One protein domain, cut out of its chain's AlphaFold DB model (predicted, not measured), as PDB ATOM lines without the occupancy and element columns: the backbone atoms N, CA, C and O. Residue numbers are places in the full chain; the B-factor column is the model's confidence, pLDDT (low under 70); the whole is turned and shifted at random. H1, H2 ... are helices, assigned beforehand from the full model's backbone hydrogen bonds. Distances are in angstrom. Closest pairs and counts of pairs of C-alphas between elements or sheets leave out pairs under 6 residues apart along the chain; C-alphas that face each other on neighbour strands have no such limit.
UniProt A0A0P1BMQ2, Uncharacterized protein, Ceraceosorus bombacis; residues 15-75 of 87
ATOM      1  N   GLN A  15     168.808 182.021 248.118       90.25
ATOM      2  CA  GLN A  15     170.050 182.135 248.882       90.25
ATOM      3  C   GLN A  15     171.085 181.082 248.457       90.25
ATOM      4  O   GLN A  15     172.267 181.390 248.300       90.25
ATOM      5  N   GLY A  16     170.644 179.848 248.194       90.00
ATOM      6  CA  GLY A  16     171.488 178.805 247.610       90.00
ATOM      7  C   GLY A  16     172.036 179.205 246.241       90.00
ATOM      8  O   GLY A  16     173.233 179.067 245.992       90.00
ATOM      9  N   LEU A  17     171.186 179.781 245.387       90.25
ATOM     10  CA  LEU A  17     171.585 180.287 244.073       90.25
ATOM     11  C   LEU A  17     172.611 181.424 244.178       90.25
ATOM     12  O   LEU A  17     173.623 181.396 243.480       90.25
ATOM     13  N   GLN A  18     172.413 182.390 245.078       91.12
ATOM     14  CA  GLN A  18     173.375 183.475 245.316       91.12
ATOM     15  C   GLN A  18     174.744 182.950 245.772       91.12
ATOM     16  O   GLN A  18     175.789 183.412 245.295       91.12
ATOM     17  N   ASN A  19     174.749 181.949 246.653       90.44
ATOM     18  CA  ASN A  19     175.977 181.308 247.112       90.44
ATOM     19  C   ASN A  19     176.701 180.588 245.965       90.44
ATOM     20  O   ASN A  19     177.918 180.721 245.833       90.44
ATOM     21  N   GLU A  20     175.979 179.861 245.110       90.25
ATOM     22  CA  GLU A  20     176.576 179.201 243.940       90.25
ATOM     23  C   GLU A  20     177.123 180.207 242.923       90.25
ATOM     24  O   GLU A  20     178.245 180.035 242.449       90.25
ATOM     25  N   VAL A  21     176.411 181.305 242.654       90.94
ATOM     26  CA  VAL A  21     176.913 182.384 241.785       90.94
ATOM     27  C   VAL A  21     178.210 182.976 242.342       90.94
ATOM     28  O   VAL A  21     179.163 183.196 241.594       90.94
ATOM     29  N   THR A  22     178.287 183.192 243.655       91.75
ATOM     30  CA  THR A  22     179.495 183.718 244.308       91.75
ATOM     31  C   THR A  22     180.669 182.745 244.188       91.75
ATOM     32  O   THR A  22     181.766 183.145 243.791       91.75
ATOM     33  N   LYS A  23     180.442 181.448 244.441       91.19
ATOM     34  CA  LYS A  23     181.464 180.405 244.242       91.19
ATOM     35  C   LYS A  23     181.931 180.346 242.789       91.19
ATOM     36  O   LYS A  23     183.127 180.213 242.536       91.19
ATOM     37  N   LEU A  24     181.000 180.440 241.843       91.88
ATOM     38  CA  LEU A  24     181.297 180.370 240.419       91.88
ATOM     39  C   LEU A  24     182.170 181.550 239.982       91.88
ATOM     40  O   LEU A  24     183.196 181.334 239.341       91.88
ATOM     41  N   LYS A  25     181.843 182.773 240.414       91.44
ATOM     42  CA  LYS A  25     182.690 183.959 240.200       91.44
ATOM     43  C   LYS A  25     184.108 183.753 240.740       91.44
ATOM     44  O   LYS A  25     185.072 184.036 240.035       91.44
ATOM     45  N   GLY A  26     184.242 183.201 241.950       90.88
ATOM     46  CA  GLY A  26     185.547 182.872 242.532       90.88
ATOM     47  C   GLY A  26     186.350 181.876 241.688       90.88
ATOM     48  O   GLY A  26     187.534 182.090 241.442       90.88
ATOM     49  N   LYS A  27     185.702 180.821 241.177       92.06
ATOM     50  CA  LYS A  27     186.342 179.846 240.279       92.06
ATOM     51  C   LYS A  27     186.796 180.477 238.965       92.06
ATOM     52  O   LYS A  27     187.909 180.204 238.536       92.06
ATOM     53  N   TYR A  28     185.980 181.333 238.349       88.62
ATOM     54  CA  TYR A  28     186.382 182.042 237.131       88.62
ATOM     55  C   TYR A  28     187.591 182.949 237.372       88.62
ATOM     56  O   TYR A  28     188.530 182.921 236.581       88.62
ATOM     57  N   ALA A  29     187.622 183.678 238.489       88.31
ATOM     58  CA  ALA A  29     188.775 184.497 238.853       88.31
ATOM     59  C   ALA A  29     190.044 183.652 239.062       88.31
ATOM     60  O   ALA A  29     191.121 184.028 238.604       88.31
ATOM     61  N   GLN A  30     189.928 182.490 239.714       91.31
ATOM     62  CA  GLN A  30     191.061 181.579 239.883       91.31
ATOM     63  C   GLN A  30     191.519 180.980 238.548       91.31
ATOM     64  O   GLN A  30     192.717 180.896 238.295       91.31
ATOM     65  N   ASN A  31     190.586 180.597 237.678       89.94
ATOM     66  CA  ASN A  31     190.905 180.061 236.359       89.94
ATOM     67  C   ASN A  31     191.608 181.099 235.483       89.94
ATOM     68  O   ASN A  31     192.559 180.743 234.796       89.94
ATOM     69  N   ALA A  32     191.194 182.366 235.545       87.88
ATOM     70  CA  ALA A  32     191.865 183.455 234.840       87.88
ATOM     71  C   ALA A  32     193.323 183.606 235.296       87.88
ATOM     72  O   ALA A  32     194.223 183.616 234.460       87.88
ATOM     73  N   LYS A  33     193.565 183.608 236.614       88.06
ATOM     74  CA  LYS A  33     194.925 183.645 237.179       88.06
ATOM     75  C   LYS A  33     195.762 182.437 236.759       88.06
ATOM     76  O   LYS A  33     196.921 182.593 236.402       88.06
ATOM     77  N   ASN A  34     195.183 181.237 236.794       88.19
ATOM     78  CA  ASN A  34     195.886 180.015 236.395       88.19
ATOM     79  C   ASN A  34     196.220 180.017 234.898       88.19
ATOM     80  O   ASN A  34     197.293 179.571 234.512       88.19
ATOM     81  N   PHE A  35     195.312 180.512 234.054       87.25
ATOM     82  CA  PHE A  35     195.554 180.643 232.621       87.25
ATOM     83  C   PHE A  35     196.709 181.601 232.348       87.25
ATOM     84  O   PHE A  35     197.624 181.245 231.613       87.25
ATOM     85  N   GLU A  36     196.715 182.767 232.991       85.19
ATOM     86  CA  GLU A  36     197.800 183.738 232.854       85.19
ATOM     87  C   GLU A  36     199.130 183.185 233.367       85.19
ATOM     88  O   GLU A  36     200.132 183.265 232.663       85.19
ATOM     89  N   ALA A  37     199.129 182.516 234.522       88.12
ATOM     90  CA  ALA A  37     200.325 181.871 235.060       88.12
ATOM     91  C   ALA A  37     200.889 180.777 234.133       88.12
ATOM     92  O   ALA A  37     202.102 180.616 234.047       88.12
ATOM     93  N   ASN A  38     200.025 180.034 233.433       85.50
ATOM     94  CA  ASN A  38     200.439 178.915 232.582       85.50
ATOM     95  C   ASN A  38     200.780 179.324 231.143       85.50
ATOM     96  O   ASN A  38     201.540 178.627 230.478       85.50
ATOM     97  N   THR A  39     200.179 180.401 230.633       87.94
ATOM     98  CA  THR A  39     200.305 180.810 229.221       87.94
ATOM     99  C   THR A  39     201.088 182.106 229.034       87.94
ATOM    100  O   THR A  39     201.484 182.413 227.913       87.94
ATOM    101  N   GLY A  40     201.277 182.889 230.100       87.31
ATOM    102  CA  GLY A  40     201.818 184.246 230.029       87.31
ATOM    103  C   GLY A  40     200.876 185.256 229.366       87.31
ATOM    104  O   GLY A  40     201.303 186.368 229.062       87.31
ATOM    105  N   LYS A  41     199.614 184.885 229.103       83.19
ATOM    106  CA  LYS A  41     198.609 185.730 228.441       83.19
ATOM    107  C   LYS A  41     197.381 185.915 229.333       83.19
ATOM    108  O   LYS A  41     196.958 184.959 229.982       83.19
ATOM    109  N   PRO A  42     196.753 187.102 229.351       82.94
ATOM    110  CA  PRO A  42     195.514 187.297 230.095       82.94
ATOM    111  C   PRO A  42     194.390 186.430 229.513       82.94
ATOM    112  O   PRO A  42     194.276 186.260 228.298       82.94
ATOM    113  N   MET A  43     193.524 185.895 230.380       80.25
ATOM    114  CA  MET A  43     192.350 185.136 229.936       80.25
ATOM    115  C   MET A  43     191.359 186.070 229.232       80.25
ATOM    116  O   MET A  43     190.783 186.965 229.851       80.25
ATOM    117  N   ASN A  44     191.118 185.834 227.943       78.94
ATOM    118  CA  ASN A  44     190.159 186.604 227.161       78.94
ATOM    119  C   ASN A  44     188.726 186.096 227.390       78.94
ATOM    120  O   ASN A  44     188.267 185.162 226.735       78.94
ATOM    121  N   ILE A  45     188.031 186.680 228.369       67.19
ATOM    122  CA  ILE A  45     186.679 186.249 228.775       67.19
ATOM    123  C   ILE A  45     185.608 186.727 227.779       67.19
ATOM    124  O   ILE A  45     184.581 186.072 227.607       67.19
ATOM    125  N   PHE A  46     185.858 187.841 227.090       61.78
ATOM    126  CA  PHE A  46     184.974 188.414 226.078       61.78
ATOM    127  C   PHE A  46     185.723 188.404 224.751       61.78
ATOM    128  O   PHE A  46     186.383 189.376 224.409       61.78
ATOM    129  N   GLY A  47     185.681 187.260 224.063       48.78
ATOM    130  CA  GLY A  47     186.540 186.959 222.920       48.78
ATOM    131  C   GLY A  47     186.775 188.135 221.968       48.78
ATOM    132  O   GLY A  47     185.885 188.534 221.224       48.78
ATOM    133  N   SER A  48     188.016 188.612 221.921       46.72
ATOM    134  CA  SER A  48     188.583 189.111 220.675       46.72
ATOM    135  C   SER A  48     188.963 187.878 219.861       46.72
ATOM    136  O   SER A  48     189.895 187.142 220.192       46.72
ATOM    137  N   SER A  49     188.138 187.607 218.855       52.94
ATOM    138  CA  SER A  49     188.389 186.643 217.792       52.94
ATOM    139  C   SER A  49     189.787 186.880 217.224       52.94
ATOM    140  O   SER A  49     189.962 187.865 216.527       52.94
ATOM    141  N   GLU A  50     190.766 186.037 217.571       48.78
ATOM    142  CA  GLU A  50     191.966 185.797 216.746       48.78
ATOM    143  C   GLU A  50     192.888 184.684 217.271       48.78
ATOM    144  O   GLU A  50     193.631 184.102 216.484       48.78
ATOM    145  N   GLU A  51     192.798 184.267 218.536       50.88
ATOM    146  CA  GLU A  51     193.484 183.041 218.966       50.88
ATOM    147  C   GLU A  51     192.560 181.837 218.797       50.88
ATOM    148  O   GLU A  51     191.697 181.556 219.631       50.88
ATOM    149  N   LYS A  52     192.751 181.096 217.696       45.06
ATOM    150  CA  LYS A  52     192.328 179.693 217.643       45.06
ATOM    151  C   LYS A  52     192.815 179.031 218.940       45.06
ATOM    152  O   LYS A  52     194.009 179.151 219.226       45.06
ATOM    153  N   PRO A  53     191.953 178.330 219.702       47.06
ATOM    154  CA  PRO A  53     192.445 177.499 220.787       47.06
ATOM    155  C   PRO A  53     193.510 176.593 220.177       47.06
ATOM    156  O   PRO A  53     193.246 175.936 219.164       47.06
ATOM    157  N   ALA A  54     194.730 176.630 220.724       53.66
ATOM    158  CA  ALA A  54     195.741 175.647 220.380       53.66
ATOM    159  C   ALA A  54     195.044 174.299 220.521       53.66
ATOM    160  O   ALA A  54     194.517 174.005 221.596       53.66
ATOM    161  N   ALA A  55     194.916 173.574 219.408       47.75
ATOM    162  CA  ALA A  55     194.234 172.299 219.389       47.75
ATOM    163  C   ALA A  55     194.822 171.481 220.537       47.75
ATOM    164  O   ALA A  55     196.006 171.136 220.504       47.75
ATOM    165  N   HIS A  56     194.027 171.238 221.583       51.06
ATOM    166  CA  HIS A  56     194.365 170.186 222.519       51.06
ATOM    167  C   HIS A  56     194.515 168.961 221.633       51.06
ATOM    168  O   HIS A  56     193.595 168.607 220.903       51.06
ATOM    169  N   ASN A  57     195.727 168.426 221.580       52.00
ATOM    170  CA  ASN A  57     196.044 167.277 220.762       52.00
ATOM    171  C   ASN A  57     195.214 166.123 221.347       52.00
ATOM    172  O   ASN A  57     195.633 165.505 222.322       52.00
ATOM    173  N   GLU A  58     193.999 165.903 220.829       48.50
ATOM    174  CA  GLU A  58     192.979 164.998 221.394       48.50
ATOM    175  C   GLU A  58     193.414 163.518 221.400       48.50
ATOM    176  O   GLU A  58     192.642 162.639 221.770       48.50
ATOM    177  N   GLY A  59     194.660 163.220 221.022       52.31
ATOM    178  CA  GLY A  59     195.240 161.882 221.016       52.31
ATOM    179  C   GLY A  59     196.451 161.681 221.928       52.31
ATOM    180  O   GLY A  59     196.949 160.558 221.987       52.31
ATOM    181  N   GLN A  60     196.959 162.705 222.628       58.16
ATOM    182  CA  GLN A  60     198.097 162.506 223.532       58.16
ATOM    183  C   GLN A  60     197.626 162.325 224.980       58.16
ATOM    184  O   GLN A  60     196.923 163.193 225.502       58.16
ATOM    185  N   PRO A  61     197.997 161.220 225.656       61.38
ATOM    186  CA  PRO A  61     197.649 161.036 227.055       61.38
ATOM    187  C   PRO A  61     198.238 162.193 227.862       61.38
ATOM    188  O   PRO A  61     199.439 162.458 227.802       61.38
ATOM    189  N   ILE A  62     197.384 162.890 228.616       69.38
ATOM    190  CA  ILE A  62     197.816 163.933 229.546       69.38
ATOM    191  C   ILE A  62     198.753 163.266 230.556       69.38
ATOM    192  O   ILE A  62     198.308 162.531 231.439       69.38
ATOM    193  N   ARG A  63     200.063 163.502 230.426       74.12
ATOM    194  CA  ARG A  63     201.039 163.031 231.409       74.12
ATOM    195  C   ARG A  63     200.899 163.884 232.665       74.12
ATOM    196  O   ARG A  63     201.360 165.022 232.714       74.12
ATOM    197  N   ILE A  64     200.257 163.327 233.685       78.38
ATOM    198  CA  ILE A  64     200.186 163.945 235.008       78.38
ATOM    199  C   ILE A  64     201.535 163.719 235.692       78.38
ATOM    200  O   ILE A  64     201.849 162.602 236.094       78.38
ATOM    201  N   LEU A  65     202.330 164.783 235.806       80.19
ATOM    202  CA  LEU A  65     203.609 164.748 236.513       80.19
ATOM    203  C   LEU A  65     203.402 164.456 238.004       80.19
ATOM    204  O   LEU A  65     202.462 164.976 238.617       80.19
ATOM    205  N   SER A  66     204.295 163.671 238.599       80.06
ATOM    206  CA  SER A  66     204.357 163.420 240.039       80.06
ATOM    207  C   SER A  66     204.687 164.703 240.821       80.06
ATOM    208  O   SER A  66     205.062 165.734 240.258       80.06
ATOM    209  N   HIS A  67     204.530 164.677 242.149       74.88
ATOM    210  CA  HIS A  67     204.873 165.832 242.988       74.88
ATOM    211  C   HIS A  67     206.365 166.203 242.885       74.88
ATOM    212  O   HIS A  67     206.700 167.386 242.854       74.88
ATOM    213  N   GLU A  68     207.243 165.205 242.772       74.38
ATOM    214  CA  GLU A  68     208.685 165.399 242.601       74.38
ATOM    215  C   GLU A  68     209.022 165.975 241.223       74.38
ATOM    216  O   GLU A  68     209.785 166.934 241.135       74.38
ATOM    217  N   GLU A  69     208.387 165.472 240.159       74.06
ATOM    218  CA  GLU A  69     208.579 165.974 238.793       74.06
ATOM    219  C   GLU A  69     208.129 167.440 238.657       74.06
ATOM    220  O   GLU A  69     208.812 168.248 238.026       74.06
ATOM    221  N   ARG A  70     207.019 167.824 239.306       74.81
ATOM    222  CA  ARG A  70     206.560 169.226 239.332       74.81
ATOM    223  C   ARG A  70     207.513 170.139 240.101       74.81
ATOM    224  O   ARG A  70     207.728 171.276 239.689       74.81
ATOM    225  N   LYS A  71     208.084 169.653 241.208       73.75
ATOM    226  CA  LYS A  71     209.057 170.412 242.003       73.75
ATOM    227  C   LYS A  71     210.358 170.632 241.224       73.75
ATOM    228  O   LYS A  71     210.885 171.735 241.263       73.75
ATOM    229  N   ALA A  72     210.827 169.619 240.493       68.44
ATOM    230  CA  ALA A  72     212.031 169.704 239.666       68.44
ATOM    231  C   ALA A  72     211.876 170.693 238.494       68.44
ATOM    232  O   ALA A  72     212.783 171.486 238.242       68.44
ATOM    233  N   ALA A  73     210.713 170.711 237.830       61.75
ATOM    234  CA  ALA A  73     210.420 171.654 236.747       61.75
ATOM    235  C   ALA A  73     210.359 173.119 237.219       61.75
ATOM    236  O   ALA A  73     210.762 174.017 236.491       61.75
ATOM    237  N   ALA A  74     209.913 173.369 238.455       59.28
ATOM    238  CA  ALA A  74     209.906 174.712 239.042       59.28
ATOM    239  C   ALA A  74     211.311 175.219 239.433       59.28
ATOM    240  O   ALA A  74     211.485 176.408 239.692       59.28
ATOM    241  N   THR A  75     212.304 174.326 239.498       58.31
ATOM    242  CA  THR A  75     213.696 174.652 239.848       58.31
ATOM    243  C   THR A  75     214.646 174.708 238.647       58.31
ATOM    244  O   THR A  75     215.799 175.094 238.824       58.31
TER     245      THR A  75
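AT A GLANCE: This is residues 15 to 75 of the 87 residues of an uncharacterized protein of Ceraceosorus bombacis (UniProt A0A0P1BMQ2). One long straight helix, H1, makes an arm, and from its far end a long unnamed loop swings out in a wide open bow to a short helix, H2, which is held well away from H1. The loop first folds back beside the end of H1, then residues 46 to 64 stick out on their own, and the two helices make no packed core. The printed part has 61 residues with two named helices, H1 then H2, no named strand, and the class all helix. It is only just extended, close to loose, with a radius of gyration of the C-alphas of 16.1 A, and the C-alphas span 43 by 32 by 25 A.

HOW THE PARTS SIT: Look first at H1, residues 15 to 39, the longest helix; its residues 15 to 27 stand free, with no C-alpha 8 or more places away along the chain within 10 A. H2, residues 67 to 73, is apart from H1, with no C-alpha of the one within 8 A of the other. Residues 66 to 72, of which 67 to 72 belong to H2, stand free too. In H1 and H2 every O i to N i+4 pair is within hydrogen-bond range.

IN THESE COORDINATES: Find C-alpha 15 at (170.050, 182.135, 248.882); from there H1 runs 36.1 A to C-alpha 39 at (200.305, 180.810, 229.221). Then find C-alpha 67 at (204.873, 165.832, 242.988), where H2 begins; it measures 10.2 A from first to last C-alpha.

THE WHOLE: The two C-alphas farthest apart, those of Gln 15 and Thr 75, are 45.2 A apart. The printed part has no cut, and the link from H1 to H2, 27 residues, is long. Look at the B-factor column for the model's confidence: the mean pLDDT of the printed part is 74.5, and residues 45 to 62 and 72 to 75 are under 70.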